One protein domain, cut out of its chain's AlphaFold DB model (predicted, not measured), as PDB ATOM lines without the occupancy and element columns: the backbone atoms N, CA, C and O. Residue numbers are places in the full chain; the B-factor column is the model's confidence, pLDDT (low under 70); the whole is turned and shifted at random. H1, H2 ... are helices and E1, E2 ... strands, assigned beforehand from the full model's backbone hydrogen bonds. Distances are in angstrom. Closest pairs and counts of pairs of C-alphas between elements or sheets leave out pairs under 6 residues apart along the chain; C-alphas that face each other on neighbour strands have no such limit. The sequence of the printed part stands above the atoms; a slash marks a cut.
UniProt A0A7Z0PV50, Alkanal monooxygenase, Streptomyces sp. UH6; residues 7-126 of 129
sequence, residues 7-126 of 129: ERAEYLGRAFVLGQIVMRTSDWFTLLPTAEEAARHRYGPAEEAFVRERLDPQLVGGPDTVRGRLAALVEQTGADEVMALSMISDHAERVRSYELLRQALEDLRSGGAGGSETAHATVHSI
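Overview. This is residues 7 to 126 of the 129 residues of the protein "Alkanal monooxygenase" of Streptomyces sp. UH6 (UniProt A0A7Z0PV50). The model is an elongated pair of helical lobes: in one, H1 runs between H2 and H3 and crosses both; in the other, H4 and the long H5 cross, with a two-strand ribbon, E1 and E2, beside H5. Residues 110 to 117, at the end of H5 and beyond it, stick out at the far end of the second lobe. The printed part has 120 residues, with five named helices and two named strands in the order H1 H2 H3 H4 E1 H5 E2; the sheet, E1 then E2, is parallel and the class is mostly helix. The whole is only just compact, close to loose, with a radius of gyration of the C-alphas of 16.3 A and spans of 54 by 28 by 24 A.

Arrangement. E1, residues 82 to 84, and E2, residues 123 to 125, are parallel neighbours, their directions 26 degrees apart. N 84 and O 124 are within hydrogen-bond range at 3.1 A. With H5, residues 91 to 111, they form a strand-helix-strand unit, two parallel strands with a helix between them in the chain, and its crossover is right-handed. The closest C-alphas of H5 and E2 are those of Arg 102 and Val 123, 6.8 A apart. H5, with its residues 100 to 108 alone, touches H4, residues 63 to 77, at a steep tilt of 63 degrees, the same way; the closest C-alphas are those of Arg 67 and Ala 104, 5.0 A apart. H5 and H1, residues 7 to 25, are near each other, with 5 pairs of C-alphas within 10 A. H1 touches H3, residues 45 to 55, at a steep tilt of 63 degrees, opposite ways; the closest C-alphas, of Val 17 and Val 51, are 6.2 A apart. H1, with residues 11 to 18 alone, touches H2, residues 35 to 40, at 72 degrees, only just about perpendicular; the closest C-alphas, of Ala 15 and Ala 35, are 4.7 A apart. H2 and H3 are apart, as are H3 and H4. Every O i to N i+4 pair is within hydrogen-bond range in H2, H3, H4 and H5, and 12 of 15 are in H1.

Along the chain. H5 is the longest helix, 30.6 A from C-alpha 91 at (121.596, 119.658, 133.604) to C-alpha 111. H1 begins at C-alpha 7 at (138.193, 115.363, 125.785), spans 26.5 A and has a kink of 27 degrees near residue 14. H4 spans 20.9 A, H3 15.6 A and H2 8.7 A. E1 spans 6.4 A and E2 6.3 A, ending at C-alpha 125 at (120.588, 130.409, 125.361).

Size, cuts and confidence. The C-alphas of Asp 27 and Gly 114, the two farthest apart, are 55.2 A from each other. Residues 110 to 117, of which 110 to 111 belong to H5, stand free; the body without them spans 49 by 27 by 24 A. The link from H5 to E2 is long, with 11 residues. The printed part has no cut. Confidence is low, under 70, at residues 28 to 29 and 111 to 126, and the mean pLDDT of E2 is 57.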
ATOM      1  N   GLU A   7     138.655 116.740 125.595       98.38
ATOM      2  CA  GLU A   7     138.193 115.363 125.785       98.38
ATOM      3  C   GLU A   7     136.858 115.320 126.532       98.38
ATOM      4  O   GLU A   7     135.964 114.550 126.170       98.38
ATOM      5  N   ARG A   8     136.683 116.163 127.563       98.19
ATOM      6  CA  ARG A   8     135.407 116.250 128.285       98.19
ATOM      7  C   ARG A   8     134.306 116.803 127.386       98.19
ATOM      8  O   ARG A   8     133.185 116.292 127.416       98.19
ATOM      9  N   ALA A   9     134.611 117.811 126.573       98.06
ATOM     10  CA  ALA A   9     133.647 118.389 125.648       98.06
ATOM     11  C   ALA A   9     133.234 117.394 124.555       98.06
ATOM     12  O   ALA A   9     132.044 117.287 124.250       98.06
ATOM     13  N   GLU A  10     134.179 116.627 124.006       97.56
ATOM     14  CA  GLU A  10     133.884 115.562 123.046       97.56
ATOM     15  C   GLU A  10     133.038 114.457 123.691       97.56
ATOM     16  O   GLU A  10     132.012 114.066 123.130       97.56
ATOM     17  N   TYR A  11     133.401 114.009 124.899       98.06
ATOM     18  CA  TYR A  11     132.642 113.016 125.663       98.06
ATOM     19  C   TYR A  11     131.170 113.424 125.831       98.06
ATOM     20  O   TYR A  11     130.266 112.636 125.549       98.06
ATOM     21  N   LEU A  12     130.914 114.675 126.228       97.94
ATOM     22  CA  LEU A  12     129.557 115.212 126.357       97.94
ATOM     23  C   LEU A  12     128.864 115.370 124.992       97.94
ATOM     24  O   LEU A  12     127.682 115.056 124.856       97.94
ATOM     25  N   GLY A  13     129.588 115.828 123.966       96.88
ATOM     26  CA  GLY A  13     129.060 116.045 122.616       96.88
ATOM     27  C   GLY A  13     128.651 114.757 121.896       96.88
ATOM     28  O   GLY A  13     127.664 114.747 121.153       96.88
ATOM     29  N   ARG A  14     129.350 113.643 122.151       97.50
ATOM     30  CA  ARG A  14     129.041 112.327 121.565       97.50
ATOM     31  C   ARG A  14     127.636 111.830 121.921       97.50
ATOM     32  O   ARG A  14     127.032 111.138 121.103       97.50
ATOM     33  N   ALA A  15     127.073 112.243 123.060       96.06
ATOM     34  CA  ALA A  15     125.696 111.934 123.458       96.06
ATOM     35  C   ALA A  15     124.656 112.413 122.430       96.06
ATOM     36  O   ALA A  15     123.774 111.661 122.005       96.06
ATOM     37  N   PHE A  16     124.810 113.652 121.958       94.81
ATOM     38  CA  PHE A  16     123.950 114.224 120.928       94.81
ATOM     39  C   PHE A  16     124.097 113.502 119.587       94.81
ATOM     40  O   PHE A  16     123.106 113.254 118.895       94.81
ATOM     41  N   VAL A  17     125.324 113.133 119.212       96.12
ATOM     42  CA  VAL A  17     125.550 112.400 117.962       96.12
ATOM     43  C   VAL A  17     124.984 110.984 118.033       96.12
ATOM     44  O   VAL A  17     124.361 110.548 117.067       96.12
ATOM     45  N   LEU A  18     125.111 110.288 119.168       95.75
ATOM     46  CA  LEU A  18     124.471 108.984 119.345       95.75
ATOM     47  C   LEU A  18     122.952 109.091 119.161       95.75
ATOM     48  O   LEU A  18     122.374 108.293 118.428       95.75
ATOM     49  N   GLY A  19     122.313 110.114 119.737       93.75
ATOM     50  CA  GLY A  19     120.879 110.350 119.530       93.75
ATOM     51  C   GLY A  19     120.520 110.513 118.049       93.75
ATOM     52  O   GLY A  19     119.539 109.949 117.570       93.75
ATOM     53  N   GLN A  20     121.360 111.215 117.285       93.38
ATOM     54  CA  GLN A  20     121.197 111.371 115.837       93.38
ATOM     55  C   GLN A  20     121.402 110.074 115.043       93.38
ATOM     56  O   GLN A  20     120.770 109.919 113.994       93.38
ATOM     57  N   ILE A  21     122.284 109.183 115.496       94.38
ATOM     58  CA  ILE A  21     122.479 107.855 114.904       94.38
ATOM     59  C   ILE A  21     121.234 107.008 115.158       94.38
ATOM     60  O   ILE A  21     120.623 106.540 114.202       94.38
ATOM     61  N   VAL A  22     120.802 106.895 116.419       92.12
ATOM     62  CA  VAL A  22     119.623 106.107 116.815       92.12
ATOM     63  C   VAL A  22     118.376 106.566 116.061       92.12
ATOM     64  O   VAL A  22     117.661 105.739 115.508       92.12
ATOM     65  N   MET A  23     118.164 107.880 115.934       90.69
ATOM     66  CA  MET A  23     117.030 108.442 115.188       90.69
ATOM     67  C   MET A  23     117.018 108.057 113.698       90.69
ATOM     68  O   MET A  23     115.968 108.084 113.065       90.69
ATOM     69  N   ARG A  24     118.175 107.733 113.108       89.19
ATOM     70  CA  ARG A  24     118.291 107.326 111.696       89.19
ATOM     71  C   ARG A  24     118.199 105.821 111.492       89.19
ATOM     72  O   ARG A  24     117.966 105.388 110.369       89.19
ATOM     73  N   THR A  25     118.443 105.039 112.538       88.12
ATOM     74  CA  THR A  25     118.582 103.580 112.448       88.12
ATOM     75  C   THR A  25     117.496 102.822 113.201       88.12
ATOM     76  O   THR A  25     117.442 101.600 113.097       88.12
ATOM     77  N   SER A  26     116.640 103.520 113.951       84.12
ATOM     78  CA  SER A  26     115.589 102.927 114.777       84.12
ATOM     79  C   SER A  26     114.229 103.568 114.498       84.12
ATOM     80  O   SER A  26     114.120 104.788 114.421       84.12
ATOM     81  N   ASP A  27     113.176 102.748 114.450       77.75
ATOM     82  CA  ASP A  27     111.780 103.187 114.260       77.75
ATOM     83  C   ASP A  27     111.152 103.826 115.520       77.75
ATOM     84  O   ASP A  27     109.957 104.121 115.552       77.75
ATOM     85  N   TRP A  28     111.939 104.030 116.583       64.19
ATOM     86  CA  TRP A  28     111.462 104.440 117.905       64.19
ATOM     87  C   TRP A  28     112.048 105.783 118.336       64.19
ATOM     88  O   TRP A  28     113.261 105.992 118.299       64.19
ATOM     89  N   PHE A  29     111.177 106.674 118.819       62.88
ATOM     90  CA  PHE A  29     111.587 107.912 119.475       62.88
ATOM     91  C   PHE A  29     112.060 107.593 120.898       62.88
ATOM     92  O   PHE A  29     111.321 106.996 121.680       62.88
ATOM     93  N   THR A  30     113.286 107.985 121.231       72.50
ATOM     94  CA  THR A  30     113.874 107.791 122.561       72.50
ATOM     95  C   THR A  30     114.376 109.118 123.121       72.50
ATOM     96  O   THR A  30     114.530 110.098 122.388       72.50
ATOM     97  N   LEU A  31     114.597 109.161 124.434       84.38
ATOM     98  CA  LEU A  31     115.220 110.305 125.093       84.38
ATOM     99  C   LEU A  31     116.619 110.555 124.518       84.38
ATOM    100  O   LEU A  31     117.268 109.650 123.989       84.38
ATOM    101  N   LEU A  32     117.094 111.795 124.649       86.75
ATOM    102  CA  LEU A  32     118.480 112.122 124.331       86.75
ATOM    103  C   LEU A  32     119.410 111.209 125.152       86.75
ATOM    104  O   LEU A  32     119.278 111.206 126.380       86.75
ATOM    105  N   PRO A  33     120.352 110.485 124.519       94.06
ATOM    106  CA  PRO A  33     121.285 109.650 125.255       94.06
ATOM    107  C   PRO A  33     122.106 110.444 126.270       94.06
ATOM    108  O   PRO A  33     122.374 111.644 126.132       94.06
ATOM    109  N   THR A  34     122.549 109.749 127.302       96.19
ATOM    110  CA  THR A  34     123.571 110.225 128.224       96.19
ATOM    111  C   THR A  34     124.957 110.106 127.597       96.19
ATOM    112  O   THR A  34     125.203 109.289 126.705       96.19
ATOM    113  N   ALA A  35     125.899 110.915 128.078       96.94
ATOM    114  CA  ALA A  35     127.299 110.781 127.677       96.94
ATOM    115  C   ALA A  35     127.888 109.418 128.090       96.94
ATOM    116  O   ALA A  35     128.745 108.873 127.397       96.94
ATOM    117  N   GLU A  36     127.374 108.818 129.168       97.69
ATOM    118  CA  GLU A  36     127.744 107.466 129.582       97.69
ATOM    119  C   GLU A  36     127.235 106.394 128.608       97.69
ATOM    120  O   GLU A  36     127.987 105.490 128.246       97.69
ATOM    121  N   GLU A  37     125.991 106.497 128.139       96.31
ATOM    122  CA  GLU A  37     125.460 105.605 127.100       96.31
ATOM    123  C   GLU A  37     126.251 105.734 125.796       96.31
ATOM    124  O   GLU A  37     126.625 104.719 125.210       96.31
ATOM    125  N   ALA A  38     126.589 106.962 125.388       96.94
ATOM    126  CA  ALA A  38     127.453 107.202 124.235       96.94
ATOM    127  C   ALA A  38     128.837 106.572 124.396       96.94
ATOM    128  O   ALA A  38     129.318 105.915 123.480       96.94
ATOM    129  N   ALA A  39     129.455 106.681 125.571       97.69
ATOM    130  CA  ALA A  39     130.757 106.073 125.830       97.69
ATOM    131  C   ALA A  39     130.738 104.534 125.829       97.69
ATOM    132  O   ALA A  39     131.766 103.905 125.587       97.69
ATOM    133  N   ARG A  40     129.582 103.916 126.099       97.88
ATOM    134  CA  ARG A  40     129.393 102.458 126.039       97.88
ATOM    135  C   ARG A  40     129.026 101.960 124.638       97.88
ATOM    136  O   ARG A  40     129.157 100.762 124.374       97.88
ATOM    137  N   HIS A  41     128.558 102.842 123.751       96.19
ATOM    138  CA  HIS A  41     128.224 102.490 122.372       96.19
ATOM    139  C   HIS A  41     129.484 102.113 121.590       96.19
ATOM    140  O   HIS A  41     130.511 102.788 121.653       96.19
ATOM    141  N   ARG A  42     129.410 101.020 120.828       96.75
ATOM    142  CA  ARG A  42     130.514 100.583 119.967       96.75
ATOM    143  C   ARG A  42     130.327 101.168 118.580       96.75
ATOM    144  O   ARG A  42     129.570 100.621 117.786       96.75
ATOM    145  N   TYR A  43     131.045 102.251 118.311       96.62
ATOM    146  CA  TYR A  43     130.988 102.941 117.032       96.62
ATOM    147  C   TYR A  43     131.679 102.137 115.925       96.62
ATOM    148  O   TYR A  43     132.850 101.762 116.035       96.62
ATOM    149  N   GLY A  44     130.957 101.890 114.832       97.38
ATOM    150  CA  GLY A  44     131.558 101.398 113.590       97.38
ATOM    151  C   GLY A  44     132.355 102.496 112.862       97.38
ATOM    152  O   GLY A  44     132.168 103.679 113.144       97.38
ATOM    153  N   PRO A  45     133.192 102.161 111.858       97.75
ATOM    154  CA  PRO A  45     133.981 103.159 111.123       97.75
ATOM    155  C   PRO A  45     133.147 104.285 110.491       97.75
ATOM    156  O   PRO A  45     133.564 105.442 110.496       97.75
ATOM    157  N   ALA A  46     131.959 103.954 109.974       96.69
ATOM    158  CA  ALA A  46     131.033 104.931 109.403       96.69
ATOM    159  C   ALA A  46     130.428 105.854 110.473       96.69
ATOM    160  O   ALA A  46     130.279 107.050 110.240       96.69
ATOM    161  N   GLU A  47     130.121 105.323 111.659       97.19
ATOM    162  CA  GLU A  47     129.598 106.119 112.769       97.19
ATOM    163  C   GLU A  47     130.688 107.016 113.367       97.19
ATOM    164  O   GLU A  47     130.419 108.176 113.646       97.19
ATOM    165  N   GLU A  48     131.931 106.540 113.485       97.69
ATOM    166  CA  GLU A  48     133.071 107.375 113.892       97.69
ATOM    167  C   GLU A  48     133.323 108.522 112.900       97.69
ATOM    168  O   GLU A  48     133.622 109.648 113.300       97.69
ATOM    169  N   ALA A  49     133.183 108.269 111.595       97.56
ATOM    170  CA  ALA A  49     133.248 109.331 110.591       97.56
ATOM    171  C   ALA A  49     132.107 110.343 110.764       97.56
ATOM    172  O   ALA A  49     132.352 111.548 110.741       97.56
ATOM    173  N   PHE A  50     130.890 109.857 111.016       96.88
ATOM    174  CA  PHE A  50     129.728 110.698 111.284       96.88
ATOM    175  C   PHE A  50     129.886 111.531 112.566       96.88
ATOM    176  O   PHE A  50     129.486 112.691 112.598       96.88
ATOM    177  N   VAL A  51     130.502 110.980 113.616       97.12
ATOM    178  CA  VAL A  51     130.827 111.716 114.849       97.12
ATOM    179  C   VAL A  51     131.728 112.903 114.560       97.12
ATOM    180  O   VAL A  51     131.375 114.019 114.942       97.12
ATOM    181  N   ARG A  52     132.828 112.693 113.833       96.38
ATOM    182  CA  ARG A  52     133.726 113.787 113.438       96.38
ATOM    183  C   ARG A  52     133.001 114.833 112.600       96.38
ATOM    184  O   ARG A  52     132.968 115.996 112.981       96.38
ATOM    185  N   GLU A  53     132.292 114.410 111.551       97.19
ATOM    186  CA  GLU A  53     131.518 115.311 110.682       97.19
ATOM    187  C   GLU A  53     130.534 116.192 111.472       97.19
ATOM    188  O   GLU A  53     130.335 117.363 111.151       97.19
ATOM    189  N   ARG A  54     129.914 115.643 112.523       95.38
ATOM    190  CA  ARG A  54     128.941 116.370 113.343       95.38
ATOM    191  C   ARG A  54     129.589 117.287 114.368       95.38
ATOM    192  O   ARG A  54     129.021 118.347 114.619       95.38
ATOM    193  N   LEU A  55     130.699 116.892 114.991       95.31
ATOM    194  CA  LEU A  55     131.328 117.666 116.067       95.31
ATOM    195  C   LEU A  55     132.312 118.721 115.550       95.31
ATOM    196  O   LEU A  55     132.369 119.809 116.121       95.31
ATOM    197  N   ASP A  56     133.031 118.446 114.461       94.38
ATOM    198  CA  ASP A  56     134.067 119.328 113.910       94.38
ATOM    199  C   ASP A  56     133.588 120.765 113.631       94.38
ATOM    200  O   ASP A  56     134.260 121.695 114.084       94.38
ATOM    201  N   PRO A  57     132.433 121.005 112.971       92.69
ATOM    202  CA  PRO A  57     131.974 122.367 112.689       92.69
ATOM    203  C   PRO A  57     131.350 123.071 113.903       92.69
ATOM    204  O   PRO A  57     130.977 124.239 113.808       92.69
ATOM    205  N   GLN A  58     131.181 122.387 115.038       94.50
ATOM    206  CA  GLN A  58     130.533 122.949 116.222       94.50
ATOM    207  C   GLN A  58     131.545 123.571 117.196       94.50
ATOM    208  O   GLN A  58     132.737 123.258 117.206       94.50
ATOM    209  N   LEU A  59     131.052 124.428 118.092       95.44
ATOM    210  CA  LEU A  59     131.807 124.892 119.259       95.44
ATOM    211  C   LEU A  59     131.853 123.774 120.312       95.44
ATOM    212  O   LEU A  59     131.052 123.759 121.251       95.44
ATOM    213  N   VAL A  60     132.746 122.805 120.108       97.69
ATOM    214  CA  VAL A  60     133.005 121.679 121.013       97.69
ATOM    215  C   VAL A  60     134.474 121.712 121.415       97.69
ATOM    216  O   VAL A  60     135.340 121.591 120.551       97.69
ATOM    217  N   GLY A  61     134.752 121.917 122.703       98.06
ATOM    218  CA  GLY A  61     136.119 121.911 123.220       98.06
ATOM    219  C   GLY A  61     136.265 122.449 124.644       98.06
ATOM    220  O   GLY A  61     135.292 122.855 125.288       98.06
ATOM    221  N   GLY A  62     137.511 122.466 125.105       98.19
ATOM    222  CA  GLY A  62     137.975 123.172 126.287       98.19
ATOM    223  C   GLY A  62     138.009 124.693 126.085       98.19
ATOM    224  O   GLY A  62     137.711 125.186 124.990       98.19
ATOM    225  N   PRO A  63     138.396 125.466 127.115       97.00
ATOM    226  CA  PRO A  63     138.302 126.927 127.089       97.00
ATOM    227  C   PRO A  63     139.043 127.581 125.915       97.00
ATOM    228  O   PRO A  63     138.485 128.452 125.250       97.00
ATOM    229  N   ASP A  64     140.266 127.137 125.616       96.19
ATOM    230  CA  ASP A  64     141.079 127.716 124.538       96.19
ATOM    231  C   ASP A  64     140.541 127.369 123.149       96.19
ATOM    232  O   ASP A  64     140.424 128.246 122.290       96.19
ATOM    233  N   THR A  65     140.124 126.118 122.949       97.25
ATOM    234  CA  THR A  65     139.489 125.661 121.708       97.25
ATOM    235  C   THR A  65     138.196 126.423 121.441       97.25
ATOM    236  O   THR A  65     137.989 126.929 120.335       97.25
ATOM    237  N   VAL A  66     137.333 126.564 122.452       97.06
ATOM    238  CA  VAL A  66     136.066 127.298 122.323       97.06
ATOM    239  C   VAL A  66     136.321 128.773 122.035       97.06
ATOM    240  O   VAL A  66     135.690 129.314 121.132       97.06
ATOM    241  N   ARG A  67     137.267 129.413 122.731       95.62
ATOM    242  CA  ARG A  67     137.652 130.811 122.491       95.62
ATOM    243  C   ARG A  67     138.136 131.031 121.062       95.62
ATOM    244  O   ARG A  67     137.655 131.943 120.396       95.62
ATOM    245  N   GLY A  68     139.052 130.190 120.580       95.44
ATOM    246  CA  GLY A  68     139.600 130.295 119.228       95.44
ATOM    247  C   GLY A  68     138.531 130.101 118.151       95.44
ATOM    248  O   GLY A  68     138.419 130.914 117.236       95.44
ATOM    249  N   ARG A  69     137.691 129.067 118.288       95.56
ATOM    250  CA  ARG A  69     136.596 128.814 117.339       95.56
ATOM    251  C   ARG A  69     135.522 129.904 117.384       95.56
ATOM    252  O   ARG A  69     134.988 130.261 116.340       95.56
ATOM    253  N   LEU A  70     135.216 130.446 118.563       94.81
ATOM    254  CA  LEU A  70     134.266 131.547 118.720       94.81
ATOM    255  C   LEU A  70     134.789 132.833 118.072       94.81
ATOM    256  O   LEU A  70     134.038 133.492 117.360       94.81
ATOM    257  N   ALA A  71     136.070 133.159 118.269       94.25
ATOM    258  CA  ALA A  71     136.713 134.296 117.615       94.25
ATOM    259  C   ALA A  71     136.654 134.164 116.088       94.25
ATOM    260  O   ALA A  71     136.198 135.083 115.413       94.25
ATOM    261  N   ALA A  72     137.019 132.991 115.561       94.19
ATOM    262  CA  ALA A  72     136.946 132.706 114.131       94.19
ATOM    263  C   ALA A  72     135.510 132.806 113.590       94.19
ATOM    264  O   ALA A  72     135.294 133.372 112.523       94.19
ATOM    265  N   LEU A  73     134.517 132.298 114.331       92.56
ATOM    266  CA  LEU A  73     133.109 132.394 113.947       92.56
ATOM    267  C   LEU A  73     132.653 133.855 113.849       92.56
ATOM    268  O   LEU A  73     132.026 134.232 112.859       92.56
ATOM    269  N   VAL A  74     132.967 134.678 114.853       93.12
ATOM    270  CA  VAL A  74     132.611 136.105 114.864       93.12
ATOM    271  C   VAL A  74     133.314 136.845 113.728       93.12
ATOM    272  O   VAL A  74     132.659 137.583 113.000       93.12
ATOM    273  N   GLU A  75     134.609 136.606 113.517       93.31
ATOM    274  CA  GLU A  75     135.381 137.224 112.432       93.31
ATOM    275  C   GLU A  75     134.816 136.874 111.047       93.31
ATOM    276  O   GLU A  75     134.642 137.750 110.204       93.31
ATOM    277  N   GLN A  76     134.482 135.602 110.816       94.88
ATOM    278  CA  GLN A  76     133.970 135.128 109.527       94.88
ATOM    279  C   GLN A  76     132.556 135.620 109.216       94.88
ATOM    280  O   GLN A  76     132.202 135.778 108.047       94.88
ATOM    281  N   THR A  77     131.729 135.802 110.243       94.56
ATOM    282  CA  THR A  77     130.307 136.133 110.072       94.56
ATOM    283  C   THR A  77     130.004 137.613 110.270       94.56
ATOM    284  O   THR A  77     128.969 138.075 109.796       94.56
ATOM    285  N   GLY A  78     130.877 138.353 110.961       91.12
ATOM    286  CA  GLY A  78     130.603 139.717 111.413       91.12
ATOM    287  C   GLY A  78     129.453 139.792 112.421       91.12
ATOM    288  O   GLY A  78     128.790 140.820 112.501       91.12
ATOM    289  N   ALA A  79     129.152 138.698 113.131       90.06
ATOM    290  CA  ALA A  79     127.978 138.626 113.990       90.06
ATOM    291  C   ALA A  79     128.129 139.483 115.257       90.06
ATOM    292  O   ALA A  79     129.032 139.268 116.067       90.06
ATOM    293  N   ASP A  80     127.168 140.382 115.471       86.31
ATOM    294  CA  ASP A  80     127.052 141.177 116.697       86.31
ATOM    295  C   ASP A  80     126.445 140.398 117.869       86.31
ATOM    296  O   ASP A  80     126.487 140.873 118.995       86.31
ATOM    297  N   GLU A  81     125.876 139.210 117.631       87.00
ATOM    298  CA  GLU A  81     125.293 138.334 118.651       87.00
ATOM    299  C   GLU A  81     125.550 136.856 118.339       87.00
ATOM    300  O   GLU A  81     125.586 136.446 117.179       87.00
ATOM    301  N   VAL A  82     125.684 136.030 119.386       87.50
ATOM    302  CA  VAL A  82     125.880 134.578 119.251       87.50
ATOM    303  C   VAL A  82     124.794 133.846 120.026       87.50
ATOM    304  O   VAL A  82     124.765 133.848 121.255       87.50
ATOM    305  N   MET A  83     123.904 133.165 119.309       90.44
ATOM    306  CA  MET A  83     122.915 132.281 119.922       90.44
ATOM    307  C   MET A  83     123.497 130.878 120.085       90.44
ATOM    308  O   MET A  83     124.029 130.305 119.136       90.44
ATOM    309  N   ALA A  84     123.373 130.308 121.283       90.75
ATOM    310  CA  ALA A  84     123.936 129.001 121.595       90.75
ATOM    311  C   ALA A  84     122.844 127.980 121.927       90.75
ATOM    312  O   ALA A  84     121.966 128.224 122.760       90.75
ATOM    313  N   LEU A  85     122.955 126.803 121.310       92.00
ATOM    314  CA  LEU A  85     122.161 125.617 121.616       92.00
ATOM    315  C   LEU A  85     123.102 124.495 122.061       92.00
ATOM    316  O   LEU A  85     124.066 124.177 121.370       92.00
ATOM    317  N   SER A  86     122.821 123.892 123.216       91.19
ATOM    318  CA  SER A  86     123.589 122.758 123.744       91.19
ATOM    319  C   SER A  86     122.676 121.592 124.099       91.19
ATOM    320  O   SER A  86     121.835 121.696 124.994       91.19
ATOM    321  N   MET A  87     122.893 120.463 123.425       90.94
ATOM    322  CA  MET A  87     122.207 119.190 123.656       90.94
ATOM    323  C   MET A  87     123.033 118.320 124.610       90.94
ATOM    324  O   MET A  87     123.647 117.339 124.204       90.94
ATOM    325  N   ILE A  88     123.079 118.723 125.881       95.00
ATOM    326  CA  ILE A  88     123.719 117.974 126.972       95.00
ATOM    327  C   ILE A  88     122.601 117.477 127.891       95.00
ATOM    328  O   ILE A  88     121.759 118.275 128.320       95.00
ATOM    329  N   SER A  89     122.558 116.166 128.132       92.44
ATOM    330  CA  SER A  89     121.500 115.509 128.910       92.44
ATOM    331  C   SER A  89     121.569 115.859 130.394       92.44
ATOM    332  O   SER A  89     120.541 116.199 130.977       92.44
ATOM    333  N   ASP A  90     122.765 115.853 130.986       94.31
ATOM    334  CA  ASP A  90     122.956 116.310 132.362       94.31
ATOM    335  C   ASP A  90     122.769 117.833 132.477       94.31
ATOM    336  O   ASP A  90     123.330 118.625 131.713       94.31
ATOM    337  N   HIS A  91     121.946 118.253 133.437       94.81
ATOM    338  CA  HIS A  91     121.596 119.658 133.604       94.81
ATOM    339  C   HIS A  91     122.762 120.505 134.125       94.81
ATOM    340  O   HIS A  91     122.947 121.626 133.649       94.81
ATOM    341  N   ALA A  92     123.530 119.990 135.085       96.50
ATOM    342  CA  ALA A  92     124.637 120.724 135.687       96.50
ATOM    343  C   ALA A  92     125.754 120.938 134.658       96.50
ATOM    344  O   ALA A  92     126.231 122.059 134.498       96.50
ATOM    345  N   GLU A  93     126.069 119.905 133.877       97.19
ATOM    346  CA  GLU A  93     126.999 119.985 132.745       97.19
ATOM    347  C   GLU A  93     126.522 120.990 131.689       97.19
ATOM    348  O   GLU A  93     127.303 121.779 131.152       97.19
ATOM    349  N   ARG A  94     125.212 121.025 131.407       96.31
ATOM    350  CA  ARG A  94     124.644 121.992 130.462       96.31
ATOM    351  C   ARG A  94     124.778 123.431 130.952       96.31
ATOM    352  O   ARG A  94     125.146 124.300 130.164       96.31
ATOM    353  N   VAL A  95     124.482 123.691 132.225       96.75
ATOM    354  CA  VAL A  95     124.670 125.016 132.840       96.75
ATOM    355  C   VAL A  95     126.144 125.408 132.793       96.75
ATOM    356  O   VAL A  95     126.467 126.486 132.291       96.75
ATOM    357  N   ARG A  96     127.035 124.501 133.203       97.56
ATOM    358  CA  ARG A  96     128.482 124.716 133.190       97.56
ATOM    359  C   ARG A  96     129.006 125.055 131.796       97.56
ATOM    360  O   ARG A  96     129.776 126.000 131.638       97.56
ATOM    361  N   SER A  97     128.522 124.362 130.767       98.00
ATOM    362  CA  SER A  97     128.873 124.658 129.376       98.00
ATOM    363  C   SER A  97     128.470 126.070 128.950       98.00
ATOM    364  O   SER A  97     129.182 126.682 128.152       98.00
ATOM    365  N   TYR A  98     127.343 126.602 129.427       97.06
ATOM    366  CA  TYR A  98     126.954 127.981 129.116       97.06
ATOM    367  C   TYR A  98     127.794 129.007 129.885       97.06
ATOM    368  O   TYR A  98     128.149 130.036 129.316       97.06
ATOM    369  N   GLU A  99     128.164 128.727 131.138       96.19
ATOM    370  CA  GLU A  99     129.080 129.582 131.909       96.19
ATOM    371  C   GLU A  99     130.452 129.701 131.238       96.19
ATOM    372  O   GLU A  99     130.983 130.803 131.109       96.19
ATOM    373  N   LEU A 100     131.004 128.576 130.773       96.94
ATOM    374  CA  LEU A 100     132.291 128.534 130.077       96.94
ATOM    375  C   LEU A 100     132.234 129.253 128.725       96.94
ATOM    376  O   LEU A 100     133.150 130.003 128.391       96.94
ATOM    377  N   LEU A 101     131.145 129.086 127.968       95.88
ATOM    378  CA  LEU A 101     130.946 129.825 126.719       95.88
ATOM    379  C   LEU A 101     130.860 131.339 126.965       95.88
ATOM    380  O   LEU A 101     131.457 132.121 126.227       95.88
ATOM    381  N   ARG A 102     130.141 131.752 128.016       94.56
ATOM    382  CA  ARG A 102     130.047 133.156 128.431       94.56
ATOM    383  C   ARG A 102     131.428 133.715 128.783       94.56
ATOM    384  O   ARG A 102     131.768 134.789 128.301       94.56
ATOM    385  N   GLN A 103     132.230 132.974 129.552       94.50
ATOM    386  CA  GLN A 103     133.601 133.371 129.889       94.50
ATOM    387  C   GLN A 103     134.466 133.546 128.634       94.50
ATOM    388  O   GLN A 103     135.141 134.560 128.492       94.50
ATOM    389  N   ALA A 104     134.404 132.604 127.687       93.94
ATOM    390  CA  ALA A 104     135.159 132.700 126.438       93.94
ATOM    391  C   ALA A 104     134.807 133.968 125.637       93.94
ATOM    392  O   ALA A 104     135.687 134.576 125.026       93.94
ATOM    393  N   LEU A 105     133.539 134.391 125.666       90.81
ATOM    394  CA  LEU A 105     133.100 135.625 125.020       90.81
ATOM    395  C   LEU A 105     133.580 136.882 125.761       90.81
ATOM    396  O   LEU A 105     133.982 137.853 125.122       90.81
ATOM    397  N   GLU A 106     133.557 136.883 127.093       91.12
ATOM    398  CA  GLU A 106     134.114 137.984 127.892       91.12
ATOM    399  C   GLU A 106     135.609 138.160 127.640       91.12
ATOM    400  O   GLU A 106     136.072 139.284 127.437       91.12
ATOM    401  N   ASP A 107     136.351 137.056 127.573       90.00
ATOM    402  CA  ASP A 107     137.780 137.070 127.273       90.00
ATOM    403  C   ASP A 107     138.042 137.652 125.872       90.00
ATOM    404  O   ASP A 107     138.954 138.462 125.698       90.00
ATOM    405  N   LEU A 108     137.203 137.310 124.883       86.81
ATOM    406  CA  LEU A 108     137.284 137.860 123.526       86.81
ATOM    407  C   LEU A 108     137.064 139.382 123.508       86.81
ATOM    408  O   LEU A 108     137.816 140.110 122.862       86.81
ATOM    409  N   ARG A 109     136.071 139.877 124.258       82.31
ATOM    410  CA  ARG A 109     135.783 141.320 124.376       82.31
ATOM    411  C   ARG A 109     136.899 142.063 125.113       82.31
ATOM    412  O   ARG A 109     137.249 143.178 124.736       82.31
ATOM    413  N   SER A 110     137.479 141.432 126.131       81.56
ATOM    414  CA  SER A 110     138.566 142.001 126.936       81.56
ATOM    415  C   SER A 110     139.884 142.077 126.156       81.56
ATOM    416  O   SER A 110     140.646 143.026 126.327       81.56
ATOM    417  N   GLY A 111     140.134 141.117 125.258       66.62
ATOM    418  CA  GLY A 111     141.285 141.110 124.350       66.62
ATOM    419  C   GLY A 111     141.187 142.103 123.182       66.62
ATOM    420  O   GLY A 111     142.200 142.386 122.548       66.62
ATOM    421  N   GLY A 112     139.997 142.659 122.914       55.06
ATOM    422  CA  GLY A 112     139.731 143.621 121.836       55.06
ATOM    423  C   GLY A 112     139.813 145.104 122.229       55.06
ATOM    424  O   GLY A 112     139.530 145.966 121.401       55.06
ATOM    425  N   ALA A 113     140.202 145.439 123.465       46.44
ATOM    426  CA  ALA A 113     140.187 146.809 124.005       46.44
ATOM    427  C   ALA A 113     141.307 147.739 123.463       46.44
ATOM    428  O   ALA A 113     141.911 148.504 124.215       46.44
ATOM    429  N   GLY A 114     141.583 147.678 122.155       41.53
ATOM    430  CA  GLY A 114     142.574 148.493 121.443       41.53
ATOM    431  C   GLY A 114     142.039 149.334 120.273       41.53
ATOM    432  O   GLY A 114     142.817 150.085 119.692       41.53
ATOM    433  N   GLY A 115     140.750 149.275 119.916       38.06
ATOM    434  CA  GLY A 115     140.224 150.103 118.822       38.06
ATOM    435  C   GLY A 115     138.707 150.032 118.638       38.06
ATOM    436  O   GLY A 115     138.176 148.960 118.402       38.06
ATOM    437  N   SER A 116     138.068 151.202 118.755       41.31
ATOM    438  CA  SER A 116     136.731 151.626 118.288       41.31
ATOM    439  C   SER A 116     135.532 150.663 118.347       41.31
ATOM    440  O   SER A 116     135.473 149.674 117.631       41.31
ATOM    441  N   GLU A 117     134.510 151.136 119.071       45.22
ATOM    442  CA  GLU A 117     133.094 150.731 119.067       45.22
ATOM    443  C   GLU A 117     132.807 149.317 119.599       45.22
ATOM    444  O   GLU A 117     133.134 148.289 119.019       45.22
ATOM    445  N   THR A 118     132.207 149.275 120.789       43.22
ATOM    446  CA  THR A 118     131.868 148.064 121.543       43.22
ATOM    447  C   THR A 118     130.943 147.145 120.747       43.22
ATOM    448  O   THR A 118     129.725 147.302 120.810       43.22
ATOM    449  N   ALA A 119     131.503 146.144 120.067       42.88
ATOM    450  CA  ALA A 119     130.741 145.016 119.542       42.88
ATOM    451  C   ALA A 119     129.990 144.337 120.703       42.88
ATOM    452  O   ALA A 119     130.586 143.900 121.704       42.88
ATOM    453  N   HIS A 120     128.658 144.318 120.621       43.91
ATOM    454  CA  HIS A 120     127.791 143.903 121.719       43.91
ATOM    455  C   HIS A 120     127.363 142.436 121.631       43.91
ATOM    456  O   HIS A 120     126.186 142.120 121.760       43.91
ATOM    457  N   ALA A 121     128.336 141.529 121.503       47.22
ATOM    458  CA  ALA A 121     128.075 140.093 121.511       47.22
ATOM    459  C   ALA A 121     127.377 139.657 122.806       47.22
ATOM    460  O   ALA A 121     127.938 139.734 123.905       47.22
ATOM    461  N   THR A 122     126.133 139.207 122.657       54.56
ATOM    462  CA  THR A 122     125.277 138.703 123.736       54.56
ATOM    463  C   THR A 122     124.991 137.226 123.487       54.56
ATOM    464  O   THR A 122     124.622 136.850 122.375       54.56
ATOM    465  N   VAL A 123     125.176 136.380 124.510       53.69
ATOM    466  CA  VAL A 123     124.826 134.954 124.425       53.69
ATOM    467  C   VAL A 123     123.380 134.762 124.845       53.69
ATOM    468  O   VAL A 123     123.052 134.829 126.030       53.69
ATOM    469  N   HIS A 124     122.524 134.457 123.879       61.28
ATOM    470  CA  HIS A 124     121.169 133.998 124.151       61.28
ATOM    471  C   HIS A 124     121.148 132.465 124.134       61.28
ATOM    472  O   HIS A 124     121.468 131.835 123.124       61.28
ATOM    473  N   SER A 125     120.791 131.858 125.270       57.50
ATOM    474  CA  SER A 125     120.588 130.409 125.361       57.50
ATOM    475  C   SER A 125     119.141 130.065 125.020       57.50
ATOM    476  O   SER A 125     118.203 130.589 125.622       57.50
ATOM    477  N   ILE A 126     118.951 129.167 124.054       55.59
ATOM    478  CA  ILE A 126     117.624 128.635 123.734       55.59
ATOM    479  C   ILE A 126     117.396 127.414 124.629       55.59
ATOM    480  O   ILE A 126     117.994 126.357 124.431       55.59
TER     481      ILE A 126